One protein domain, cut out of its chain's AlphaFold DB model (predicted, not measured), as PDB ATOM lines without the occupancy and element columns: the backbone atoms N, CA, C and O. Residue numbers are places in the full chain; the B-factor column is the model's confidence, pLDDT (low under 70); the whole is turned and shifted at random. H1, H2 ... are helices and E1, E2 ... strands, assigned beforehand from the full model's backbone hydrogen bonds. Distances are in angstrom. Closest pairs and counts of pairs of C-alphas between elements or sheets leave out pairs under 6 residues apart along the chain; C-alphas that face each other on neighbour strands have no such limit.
ATOM      1  N   LYS A   2     276.129  70.698 112.283       82.38
ATOM      2  CA  LYS A   2     276.370  69.313 111.794       82.38
ATOM      3  C   LYS A   2     277.525  69.218 110.785       82.38
ATOM      4  O   LYS A   2     278.385  68.366 110.926       82.38
ATOM      5  N   MET A   3     277.563  70.134 109.817       87.69
ATOM      6  CA  MET A   3     278.626  70.206 108.810       87.69
ATOM      7  C   MET A   3     280.010  70.517 109.409       87.69
ATOM      8  O   MET A   3     280.985  69.887 109.022       87.69
ATOM      9  N   VAL A   4     280.087  71.411 110.403       88.69
ATOM     10  CA  VAL A   4     281.334  71.720 111.132       88.69
ATOM     11  C   VAL A   4     281.890  70.452 111.775       88.69
ATOM     12  O   VAL A   4     283.060  70.145 111.602       88.69
ATOM     13  N   TYR A   5     281.041  69.655 112.432       85.31
ATOM     14  CA  TYR A   5     281.466  68.390 113.037       85.31
ATOM     15  C   TYR A   5     282.009  67.380 112.018       85.31
ATOM     16  O   TYR A   5     282.958  66.666 112.327       85.31
ATOM     17  N   GLN A   6     281.477  67.348 110.792       87.81
ATOM     18  CA  GLN A   6     282.030  66.494 109.732       87.81
ATOM     19  C   GLN A   6     283.465  66.902 109.376       87.81
ATOM     20  O   GLN A   6     284.341  66.043 109.278       87.81
ATOM     21  N   PHE A   7     283.720  68.206 109.233       92.12
ATOM     22  CA  PHE A   7     285.068  68.715 108.980       92.12
ATOM     23  C   PHE A   7     285.993  68.551 110.188       92.12
ATOM     24  O   PHE A   7     287.158  68.228 109.996       92.12
ATOM     25  N   VAL A   8     285.492  68.685 111.421       88.94
ATOM     26  CA  VAL A   8     286.273  68.399 112.637       88.94
ATOM     27  C   VAL A   8     286.743  66.943 112.640       88.94
ATOM     28  O   VAL A   8     287.922  66.688 112.878       88.94
ATOM     29  N   SER A   9     285.862  65.986 112.334       85.88
ATOM     30  CA  SER A   9     286.237  64.568 112.256       85.88
ATOM     31  C   SER A   9     287.314  64.307 111.199       85.88
ATOM     32  O   SER A   9     288.249  63.559 111.471       85.88
ATOM     33  N   LEU A  10     287.220  64.951 110.030       89.06
ATOM     34  CA  LEU A  10     288.244  64.871 108.984       89.06
ATOM     35  C   LEU A  10     289.575  65.472 109.460       89.06
ATOM     36  O   LEU A  10     290.608  64.808 109.458       89.06
ATOM     37  N   LEU A  11     289.553  66.729 109.901       90.88
ATOM     38  CA  LEU A  11     290.749  67.506 110.216       90.88
ATOM     39  C   LEU A  11     291.506  66.996 111.445       90.88
ATOM     40  O   LEU A  11     292.719  67.173 111.534       90.88
ATOM     41  N   ARG A  12     290.841  66.282 112.363       87.31
ATOM     42  CA  ARG A  12     291.513  65.594 113.477       87.31
ATOM     43  C   ARG A  12     292.565  64.582 113.010       87.31
ATOM     44  O   ARG A  12     293.518  64.359 113.752       87.31
ATOM     45  N   LEU A  13     292.422  64.009 111.815       88.06
ATOM     46  CA  LEU A  13     293.405  63.094 111.223       88.06
ATOM     47  C   LEU A  13     294.618  63.834 110.628       88.06
ATOM     48  O   LEU A  13     295.640  63.215 110.353       88.06
ATOM     49  N   HIS A  14     294.524  65.158 110.473       89.56
ATOM     50  CA  HIS A  14     295.502  65.999 109.784       89.56
ATOM     51  C   HIS A  14     296.051  67.130 110.668       89.56
ATOM     52  O   HIS A  14     296.461  68.163 110.153       89.56
ATOM     53  N   ARG A  15     296.125  66.943 111.995       84.31
ATOM     54  CA  ARG A  15     296.551  67.989 112.958       84.31
ATOM     55  C   ARG A  15     297.938  68.600 112.714       84.31
ATOM     56  O   ARG A  15     298.214  69.671 113.238       84.31
ATOM     57  N   HIS A  16     298.803  67.921 111.965       86.81
ATOM     58  CA  HIS A  16     300.152  68.389 111.633       86.81
ATOM     59  C   HIS A  16     300.258  69.036 110.240       86.81
ATOM     60  O   HIS A  16     301.359  69.380 109.827       86.81
ATOM     61  N   HIS A  17     299.138  69.190 109.524       94.38
ATOM     62  CA  HIS A  17     299.092  69.762 108.177       94.38
ATOM     63  C   HIS A  17     298.420  71.138 108.184       94.38
ATOM     64  O   HIS A  17     297.580  71.432 109.036       94.38
ATOM     65  N   PHE A  18     298.726  71.951 107.178       96.50
ATOM     66  CA  PHE A  18     297.955  73.138 106.828       96.50
ATOM     67  C   PHE A  18     296.657  72.738 106.124       96.50
ATOM     68  O   PHE A  18     296.664  71.919 105.203       96.50
ATOM     69  N   ALA A  19     295.535  73.334 106.522       97.06
ATOM     70  CA  ALA A  19     294.247  73.108 105.873       97.06
ATOM     71  C   ALA A  19     294.067  74.075 104.693       97.06
ATOM     72  O   ALA A  19     293.721  75.238 104.894       97.06
ATOM     73  N   VAL A  20     294.279  73.607 103.462       97.31
ATOM     74  CA  VAL A  20     294.075  74.405 102.241       97.31
ATOM     75  C   VAL A  20     292.621  74.263 101.790       97.31
ATOM     76  O   VAL A  20     292.222  73.229 101.259       97.31
ATOM     77  N   ILE A  21     291.813  75.296 102.020       96.88
ATOM     78  CA  ILE A  21     290.365  75.297 101.778       96.88
ATOM     79  C   ILE A  21     290.086  75.932 100.413       96.88
ATOM     80  O   ILE A  21     290.282  77.133 100.233       96.88
ATOM     81  N   SER A  22     289.621  75.127  99.458       94.06
ATOM     82  CA  SER A  22     289.552  75.468  98.032       94.06
ATOM     83  C   SER A  22     288.204  75.068  97.428       94.06
ATOM     84  O   SER A  22     288.118  74.089  96.690       94.06
ATOM     85  N   PHE A  23     287.156  75.831  97.728       90.81
ATOM     86  CA  PHE A  23     285.848  75.688  97.078       90.81
ATOM     87  C   PHE A  23     285.717  76.668  95.904       90.81
ATOM     88  O   PHE A  23     286.339  77.729  95.908       90.81
ATOM     89  N   ASP A  24     284.870  76.339  94.926       82.94
ATOM     90  CA  ASP A  24     284.657  77.166  93.724       82.94
ATOM     91  C   ASP A  24     284.029  78.537  94.029       82.94
ATOM     92  O   ASP A  24     284.158  79.483  93.252       82.94
ATOM     93  N   CYS A  25     283.331  78.658  95.159       82.00
ATOM     94  CA  CYS A  25     282.712  79.895  95.609       82.00
ATOM     95  C   CYS A  25     282.647  79.974  97.139       82.00
ATOM     96  O   CYS A  25     282.827  78.982  97.850       82.00
ATOM     97  N   SER A  26     282.353  81.170  97.653       86.31
ATOM     98  CA  SER A  26     282.023  81.367  99.064       86.31
ATOM     99  C   SER A  26     280.721  80.623  99.392       86.31
ATOM    100  O   SER A  26     279.654  80.977  98.892       86.31
ATOM    101  N   CYS A  27     280.813  79.580 100.218       88.56
ATOM    102  CA  CYS A  27     279.703  78.688 100.548       88.56
ATOM    103  C   CYS A  27     279.738  78.243 102.017       88.56
ATOM    104  O   CYS A  27     280.722  78.438 102.732       88.56
ATOM    105  N   VAL A  28     278.655  77.609 102.474       91.00
ATOM    106  CA  VAL A  28     278.525  77.144 103.865       91.00
ATOM    107  C   VAL A  28     279.553  76.054 104.191       91.00
ATOM    108  O   VAL A  28     280.044  76.003 105.318       91.00
ATOM    109  N   GLU A  29     279.919  75.215 103.221       93.00
ATOM    110  CA  GLU A  29     280.962  74.195 103.348       93.00
ATOM    111  C   GLU A  29     282.333  74.808 103.634       93.00
ATOM    112  O   GLU A  29     283.009  74.357 104.559       93.00
ATOM    113  N   LEU A  30     282.705  75.863 102.904       94.06
ATOM    114  CA  LEU A  30     283.940  76.612 103.133       94.06
ATOM    115  C   LEU A  30     283.963  77.168 104.560       94.06
ATOM    116  O   LEU A  30     284.923  76.933 105.293       94.06
ATOM    117  N   VAL A  31     282.886  77.836 104.989       94.44
ATOM    118  CA  VAL A  31     282.786  78.392 106.351       94.44
ATOM    119  C   VAL A  31     282.879  77.296 107.410       94.44
ATOM    120  O   VAL A  31     283.559  77.457 108.421       94.44
ATOM    121  N   ALA A  32     282.216  76.161 107.192       93.88
ATOM    122  CA  ALA A  32     282.240  75.054 108.135       93.88
ATOM    123  C   ALA A  32     283.628  74.409 108.254       93.88
ATOM    124  O   ALA A  32     284.015  74.026 109.360       93.88
ATOM    125  N   ALA A  33     284.367  74.306 107.147       95.00
ATOM    126  CA  ALA A  33     285.748  73.838 107.132       95.00
ATOM    127  C   ALA A  33     286.686  74.814 107.859       95.00
ATOM    128  O   ALA A  33     287.504  74.382 108.671       95.00
ATOM    129  N   ASP A  34     286.520  76.119 107.629       94.00
ATOM    130  CA  ASP A  34     287.331  77.157 108.269       94.00
ATOM    131  C   ASP A  34     287.114  77.198 109.790       94.00
ATOM    132  O   ASP A  34     288.062  77.181 110.577       94.00
ATOM    133  N   LEU A  35     285.850  77.127 110.224       91.69
ATOM    134  CA  LEU A  35     285.495  77.004 111.639       91.69
ATOM    135  C   LEU A  35     286.040  75.714 112.262       91.69
ATOM    136  O   LEU A  35     286.507  75.733 113.397       91.69
ATOM    137  N   ALA A  36     285.996  74.590 111.546       91.56
ATOM    138  CA  ALA A  36     286.540  73.331 112.047       91.56
ATOM    139  C   ALA A  36     288.062  73.397 112.252       91.56
ATOM    140  O   ALA A  36     288.555  72.919 113.276       91.56
ATOM    141  N   ALA A  37     288.794  74.020 111.324       92.19
ATOM    142  CA  ALA A  37     290.231  74.247 111.455       92.19
ATOM    143  C   ALA A  37     290.544  75.130 112.675       92.19
ATOM    144  O   ALA A  37     291.319  74.733 113.546       92.19
ATOM    145  N   ALA A  38     289.831  76.252 112.812       89.31
ATOM    146  CA  ALA A  38     289.922  77.154 113.957       89.31
ATOM    147  C   ALA A  38     289.672  76.467 115.313       89.31
ATOM    148  O   ALA A  38     290.384  76.702 116.291       89.31
ATOM    149  N   LEU A  39     288.654  75.607 115.381       86.56
ATOM    150  CA  LEU A  39     288.288  74.858 116.585       86.56
ATOM    151  C   LEU A  39     289.368  73.848 117.002       86.56
ATOM    152  O   LEU A  39     289.557  73.596 118.195       86.56
ATOM    153  N   LEU A  40     290.092  73.294 116.028       87.25
ATOM    154  CA  LEU A  40     291.175  72.337 116.242       87.25
ATOM    155  C   LEU A  40     292.557  72.985 116.409       87.25
ATOM    156  O   LEU A  40     293.508  72.265 116.703       87.25
ATOM    157  N   GLY A  41     292.673  74.307 116.235       87.88
ATOM    158  CA  GLY A  41     293.967  74.999 116.218       87.88
ATOM    159  C   GLY A  41     294.817  74.647 114.993       87.88
ATOM    160  O   GLY A  41     296.041  74.690 115.062       87.88
ATOM    161  N   ILE A  42     294.179  74.250 113.891       91.81
ATOM    162  CA  ILE A  42     294.845  73.954 112.622       91.81
ATOM    163  C   ILE A  42     294.879  75.236 111.797       91.81
ATOM    164  O   ILE A  42     293.836  75.849 111.566       91.81
ATOM    165  N   CYS A  43     296.064  75.615 111.322       94.44
ATOM    166  CA  CYS A  43     296.217  76.775 110.455       94.44
ATOM    167  C   CYS A  43     295.532  76.525 109.104       94.44
ATOM    168  O   CYS A  43     295.923  75.619 108.360       94.44
ATOM    169  N   SER A  44     294.528  77.341 108.777       95.56
ATOM    170  CA  SER A  44     293.828  77.279 107.491       95.56
ATOM    171  C   SER A  44     294.370  78.290 106.481       95.56
ATOM    172  O   SER A  44     294.854  79.365 106.839       95.56
ATOM    173  N   VAL A  45     294.257  77.968 105.195       96.06
ATOM    174  CA  VAL A  45     294.504  78.879 104.073       96.06
ATOM    175  C   VAL A  45     293.319  78.774 103.130       96.06
ATOM    176  O   VAL A  45     293.134  77.753 102.470       96.06
ATOM    177  N   VAL A  46     292.486  79.812 103.091       95.25
ATOM    178  CA  VAL A  46     291.359  79.886 102.155       95.25
ATOM    179  C   VAL A  46     291.876  80.451 100.839       95.25
ATOM    180  O   VAL A  46     292.501  81.511 100.837       95.25
ATOM    181  N   VAL A  47     291.619  79.757  99.731       91.38
ATOM    182  CA  VAL A  47     292.119  80.138  98.403       91.38
ATOM    183  C   VAL A  47     290.986  80.413  97.415       91.38
ATOM    184  O   VAL A  47     289.913  79.818  97.477       91.38
ATOM    185  N   ALA A  48     291.231  81.341  96.494       84.19
ATOM    186  CA  ALA A  48     290.331  81.756  95.432       84.19
ATOM    187  C   ALA A  48     290.648  80.987  94.138       84.19
ATOM    188  O   ALA A  48     291.322  81.500  93.246       84.19
ATOM    189  N   GLY A  49     290.147  79.755  94.046       82.00
ATOM    190  CA  GLY A  49     290.225  78.938  92.834       82.00
ATOM    191  C   GLY A  49     291.479  78.056  92.708       82.00
ATOM    192  O   GLY A  49     292.371  78.080  93.562       82.00
ATOM    193  N   PRO A  50     291.536  77.237  91.640       83.94
ATOM    194  CA  PRO A  50     292.509  76.153  91.497       83.94
ATOM    195  C   PRO A  50     293.951  76.627  91.283       83.94
ATOM    196  O   PRO A  50     294.869  75.994  91.798       83.94
ATOM    197  N   ASP A  51     294.168  77.746  90.590       83.62
ATOM    198  CA  ASP A  51     295.524  78.256  90.341       83.62
ATOM    199  C   ASP A  51     296.188  78.700  91.650       83.62
ATOM    200  O   ASP A  51     297.286  78.259  91.984       83.62
ATOM    201  N   GLN A  52     295.469  79.483  92.465       85.44
ATOM    202  CA  GLN A  52     295.973  79.900  93.771       85.44
ATOM    203  C   GLN A  52     296.188  78.697  94.701       85.44
ATOM    204  O   GLN A  52     297.144  78.688  95.470       85.44
ATOM    205  N   ARG A  53     295.341  77.661  94.623       91.19
ATOM    206  CA  ARG A  53     295.564  76.403  95.354       91.19
ATOM    207  C   ARG A  53     296.923  75.795  95.003       91.19
ATOM    208  O   ARG A  53     297.647  75.424  95.921       91.19
ATOM    209  N   LEU A  54     297.260  75.680  93.718       90.06
ATOM    210  CA  LEU A  54     298.540  75.109  93.282       90.06
ATOM    211  C   LEU A  54     299.724  75.940  93.781       90.06
ATOM    212  O   LEU A  54     300.669  75.373  94.327       90.06
ATOM    213  N   ASP A  55     299.636  77.269  93.686       88.88
ATOM    214  CA  ASP A  55     300.668  78.170  94.206       88.88
ATOM    215  C   ASP A  55     300.894  77.964  95.712       88.88
ATOM    216  O   ASP A  55     302.032  77.882  96.175       88.88
ATOM    217  N   ILE A  56     299.812  77.842  96.492       92.06
ATOM    218  CA  ILE A  56     299.903  77.644  97.944       92.06
ATOM    219  C   ILE A  56     300.468  76.270  98.297       92.06
ATOM    220  O   ILE A  56     301.302  76.175  99.196       92.06
ATOM    221  N   LEU A  57     300.058  75.219  97.587       93.75
ATOM    222  CA  LEU A  57     300.608  73.879  97.779       93.75
ATOM    223  C   LEU A  57     302.110  73.842  97.479       93.75
ATOM    224  O   LEU A  57     302.872  73.248  98.239       93.75
ATOM    225  N   HIS A  58     302.549  74.533  96.426       91.25
ATOM    226  CA  HIS A  58     303.965  74.653  96.103       91.25
ATOM    227  C   HIS A  58     304.746  75.419  97.183       91.25
ATOM    228  O   HIS A  58     305.828  74.990  97.577       91.25
ATOM    229  N   LEU A  59     304.190  76.524  97.696       91.19
ATOM    230  CA  LEU A  59     304.826  77.356  98.725       91.19
ATOM    231  C   LEU A  59     304.945  76.662 100.088       91.19
ATOM    232  O   LEU A  59     305.955  76.821 100.774       91.19
ATOM    233  N   LEU A  60     303.909  75.931 100.505       93.19
ATOM    234  CA  LEU A  60     303.869  75.264 101.810       93.19
ATOM    235  C   LEU A  60     304.471  73.852 101.782       93.19
ATOM    236  O   LEU A  60     304.837  73.329 102.833       93.19
ATOM    237  N   GLY A  61     304.591  73.256 100.594       94.38
ATOM    238  CA  GLY A  61     304.910  71.848 100.395       94.38
ATOM    239  C   GLY A  61     303.643  70.990 100.406       94.38
ATOM    240  O   GLY A  61     302.876  71.005 101.370       94.38
ATOM    241  N   GLU A  62     303.436  70.211  99.342       94.31
ATOM    242  CA  GLU A  62     302.239  69.373  99.166       94.31
ATOM    243  C   GLU A  62     302.031  68.396 100.331       94.31
ATOM    244  O   GLU A  62     300.922  68.294 100.852       94.31
ATOM    245  N   ASP A  63     303.107  67.766 100.811       95.12
ATOM    246  CA  ASP A  63     303.074  66.809 101.928       95.12
ATOM    247  C   ASP A  63     302.702  67.453 103.275       95.12
ATOM    248  O   ASP A  63     302.310  66.759 104.210       95.12
ATOM    249  N   MET A  64     302.808  68.780 103.388       95.44
ATOM    250  CA  MET A  64     302.438  69.535 104.587       95.44
ATOM    251  C   MET A  64     300.991  70.026 104.545       95.44
ATOM    252  O   MET A  64     300.547  70.681 105.487       95.44
ATOM    253  N   CYS A  65     300.240  69.733 103.482       97.00
ATOM    254  CA  CYS A  65     298.907  70.274 103.264       97.00
ATOM    255  C   CYS A  65     297.834  69.181 103.218       97.00
ATOM    256  O   CYS A  65     298.018  68.107 102.655       97.00
ATOM    257  N   VAL A  66     296.653  69.496 103.747       96.56
ATOM    258  CA  VAL A  66     295.413  68.771 103.464       96.56
ATOM    259  C   VAL A  66     294.486  69.689 102.681       96.56
ATOM    260  O   VAL A  66     294.131  70.776 103.137       96.56
ATOM    261  N   VAL A  67     294.098  69.261 101.480       96.38
ATOM    262  CA  VAL A  67     293.157  70.014 100.648       96.38
ATOM    263  C   VAL A  67     291.727  69.684 101.059       96.38
ATOM    264  O   VAL A  67     291.345  68.517 101.151       96.38
ATOM    265  N   ILE A  68     290.925  70.729 101.239       95.50
ATOM    266  CA  ILE A  68     289.491  70.655 101.489       95.50
ATOM    267  C   ILE A  68     288.755  71.362 100.350       95.50
ATOM    268  O   ILE A  68     288.646  72.586 100.337       95.50
ATOM    269  N   ASP A  69     288.252  70.587  99.395       93.56
ATOM    270  CA  ASP A  69     287.520  71.076  98.215       93.56
ATOM    271  C   ASP A  69     286.097  70.503  98.103       93.56
ATOM    272  O   ASP A  69     285.318  70.882  97.230       93.56
ATOM    273  N   LYS A  70     285.721  69.607  99.020       91.38
ATOM    274  CA  LYS A  70     284.385  69.018  99.087       91.38
ATOM    275  C   LYS A  70     283.974  68.685 100.512       91.38
ATOM    276  O   LYS A  70     284.793  68.530 101.420       91.38
ATOM    277  N   ARG A  71     282.667  68.525 100.698       88.62
ATOM    278  CA  ARG A  71     282.088  68.074 101.962       88.62
ATOM    279  C   ARG A  71     282.423  66.592 102.224       88.62
ATOM    280  O   ARG A  71     282.276  65.784 101.308       88.62
ATOM    281  N   PRO A  72     282.787  66.201 103.462       85.81
ATOM    282  CA  PRO A  72     282.974  64.798 103.819       85.81
ATOM    283  C   PRO A  72     281.664  64.005 103.713       85.81
ATOM    284  O   PRO A  72     280.629  64.420 104.243       85.81
ATOM    285  N   GLU A  73     281.719  62.845 103.054       76.31
ATOM    286  CA  GLU A  73     280.557  61.975 102.813       76.31
ATOM    287  C   GLU A  73     280.048  61.283 104.091       76.31
ATOM    288  O   GLU A  73     278.857  61.003 104.217       76.31
ATOM    289  N   SER A  74     280.923  61.050 105.074       68.38
ATOM    290  CA  SER A  74     280.579  60.424 106.355       68.38
ATOM    291  C   SER A  74     281.274  61.119 107.527       68.38
ATOM    292  O   SER A  74     282.270  61.819 107.352       68.38
ATOM    293  N   TYR A  75     280.727  60.953 108.732       64.25
ATOM    294  CA  TYR A  75     281.392  61.350 109.971       64.25
ATOM    295  C   TYR A  75     281.163  60.286 111.040       64.25
ATOM    296  O   TYR A  75     280.052  59.776 111.186       64.25
ATOM    297  N   ALA A  76     282.207  59.962 111.801       60.38
ATOM    298  CA  ALA A  76     282.027  59.294 113.082       60.38
ATOM    299  C   ALA A  76     281.355  60.287 114.039       60.38
ATOM    300  O   ALA A  76     281.761  61.453 114.089       60.38
ATOM    301  N   ALA A  77     280.320  59.852 114.764       56.44
ATOM    302  CA  ALA A  77     279.712  60.665 115.809       56.44
ATOM    303  C   ALA A  77     280.798  61.040 116.827       56.44
ATOM    304  O   ALA A  77     281.396  60.165 117.448       56.44
ATOM    305  N   ILE A  78     281.082  62.335 116.949       55.94
ATOM    306  CA  ILE A  78     281.990  62.843 117.975       55.94
ATOM    307  C   ILE A  78     281.233  62.697 119.300       55.94
ATOM    308  O   ILE A  78     280.131  63.233 119.434       55.94
ATOM    309  N   ALA A  79     281.769  61.909 120.235       52.31
ATOM    310  CA  ALA A  79     281.213  61.817 121.582       52.31
ATOM    311  C   ALA A  79     281.266  63.207 122.235       52.31
ATOM    312  O   ALA A  79     282.254  63.920 122.069       52.31
ATOM    313  N   SER A  80     280.211  63.591 122.959       51.66
ATOM    314  CA  SER A  80     280.099  64.904 123.618       51.66
ATOM    315  C   SER A  80     281.268  65.226 124.548       51.66
ATOM    316  O   SER A  80     281.569  66.391 124.747       51.66
ATOM    317  N   ASP A  81     281.936  64.201 125.080       49.19
ATOM    318  CA  ASP A  81     282.960  64.346 126.119       49.19
ATOM    319  C   ASP A  81     284.374  64.549 125.547       49.19
ATOM    320  O   ASP A  81     285.326  64.791 126.286       49.19
ATOM    321  N   ASP A  82     284.519  64.519 124.220       51.81
ATOM    322  CA  ASP A  82     285.758  64.810 123.489       51.81
ATOM    323  C   ASP A  82     285.935  66.335 123.273       51.81
ATOM    324  O   ASP A  82     286.418  66.797 122.230       51.81
ATOM    325  N   ASP A  83     285.516  67.102 124.286       50.12
ATOM    326  CA  ASP A  83     285.406  68.566 124.398       50.12
ATOM    327  C   ASP A  83     286.762  69.286 124.506       50.12
ATOM    328  O   ASP A  83     286.843  70.477 124.819       50.12
ATOM    329  N   ALA A  84     287.860  68.592 124.204       52.28
ATOM    330  CA  ALA A  84     289.163  69.213 124.018       52.28
ATOM    331  C   ALA A  84     289.173  69.971 122.678       52.28
ATOM    332  O   ALA A  84     289.805  69.571 121.695       52.28
ATOM    333  N   TRP A  85     288.445  71.085 122.635       60.28
ATOM    334  CA  TRP A  85     288.637  72.178 121.695       60.28
ATOM    335  C   TRP A  85     290.051  72.725 121.929       60.28
ATOM    336  O   TRP A  85     290.276  73.621 122.736       60.28
ATOM    337  N   MET A  86     291.039  72.100 121.288       55.91
ATOM    338  CA  MET A  86     292.467  72.291 121.584       55.91
ATOM    339  C   MET A  86     293.006  73.668 121.163       55.91
ATOM    340  O   MET A  86     294.134  74.008 121.495       55.91
ATOM    341  N   GLY A  87     292.218  74.479 120.453       55.75
ATOM    342  CA  GLY A  87     292.656  75.772 119.928       55.75
ATOM    343  C   GLY A  87     292.644  76.944 120.918       55.75
ATOM    344  O   GLY A  87     292.657  78.076 120.457       55.75
ATOM    345  N   LEU A  88     292.545  76.749 122.237       62.28
ATOM    346  CA  LEU A  88     292.397  77.872 123.186       62.28
ATOM    347  C   LEU A  88     293.652  78.746 123.347       62.28
ATOM    348  O   LEU A  88     293.550  79.845 123.894       62.28
ATOM    349  N   ASP A  89     294.808  78.275 122.880       75.56
ATOM    350  CA  ASP A  89     296.041  79.051 122.911       75.56
ATOM    351  C   ASP A  89     295.968  80.240 121.934       75.56
ATOM    352  O   ASP A  89     295.555  80.129 120.775       75.56
TER     353      ASP A  89
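This is residues 2 to 89 of the 599 residues of a protein of Symbiodinium sp. CCMP2456 (UniProt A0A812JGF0). A small three-stranded parallel sheet forms the core, with H1 and H2 packed on one face and H3 on the other; H1 lies toward the E3 side of its face and packs on H2 at a steep tilt. After E3 a long stretch with no named element, residues 69 to 89, swings out in a wide loop, with C-alphas 9 to 22 A from the mean of all C-alphas; H3 and the part of this loop around Asp 81 lie toward opposite ends of the longest axis. The printed part has 88 residues, with three named helices and three named strands in the order H1, E1, H2, E2, H3, E3; the sheet's order is E2, E1, E3, parallel throughout. The class is mixed, helices and strands, in three layers, helices on both faces of a sheet: H1 and H2 on one face, H3 on the other. The whole is compact, with a radius of gyration of the C-alphas of 12.7 A, and elongated in outline, spanning 40 by 25 by 20 A.

H1, residues 2 to 14, touches H2, residues 28 to 40, at a steep tilt of 51 degrees, the same way; their closest C-alphas are those of Val 4 and Ala 32, 4.6 A apart. H1 is on the sheet of E1, residues 18 to 21, E2, residues 44 to 46, and E3, residues 65 to 68; its closest C-alpha pair with E3 is His 14 and Val 66, 6.9 A. E1 is the inner strand, parallel to E3 at 26 degrees, with N 20 and O 66 within hydrogen-bond range at 2.9 A. E2 is parallel to E1 at 27 degrees, with N 45 and O 19 at 2.8 A. H2 is on the sheet at a height of 9.1 A, over E1 and along the strands, at 7 degrees to E1 on the local plane; E2 is only just not under it, with 2 of its C-alphas falling there. The closest C-alphas of H2 and E2 are those of Ala 37 and Ser 44, 6.2 A apart. E1, H2 and E2 form a strand-helix-strand unit, two parallel neighbour strands with a helix between, its crossover right-handed. H3, residues 50 to 60, is on the opposite face from H2, over E1 at a height of 9.3 A and along the strands, at 6 degrees to E1 on the local plane. The closest C-alphas of H3 and E1 are those of Arg 53 and Val 20, 7.3 A apart. E2, H3 and E3 form a split unit, with E1 between the strands in the sheet, also right-handed. H3 is apart from H1 and H2. Every O i to N i+4 pair is within hydrogen-bond range in H2 and H3, and 7 of 9 in H1.

H1 begins at C-alpha 2, (276.370, 69.313, 111.794), and is 19.5 A long. E1 is 9.4 A, H2 18.3 A, E2 6.4 A and H3 15.4 A from first to last C-alpha. E3, 9.6 A, ends at C-alpha 68, (289.491, 70.655, 101.489).

The C-alphas farthest apart, those of Asp 51 and Asp 81, are 40.4 A apart. The printed part has no cut. No link between named elements is long; that from E1 to H2 is short, the others tight. The mean pLDDT of the printed part is 84.6, and residues 74 to 88 are under 70.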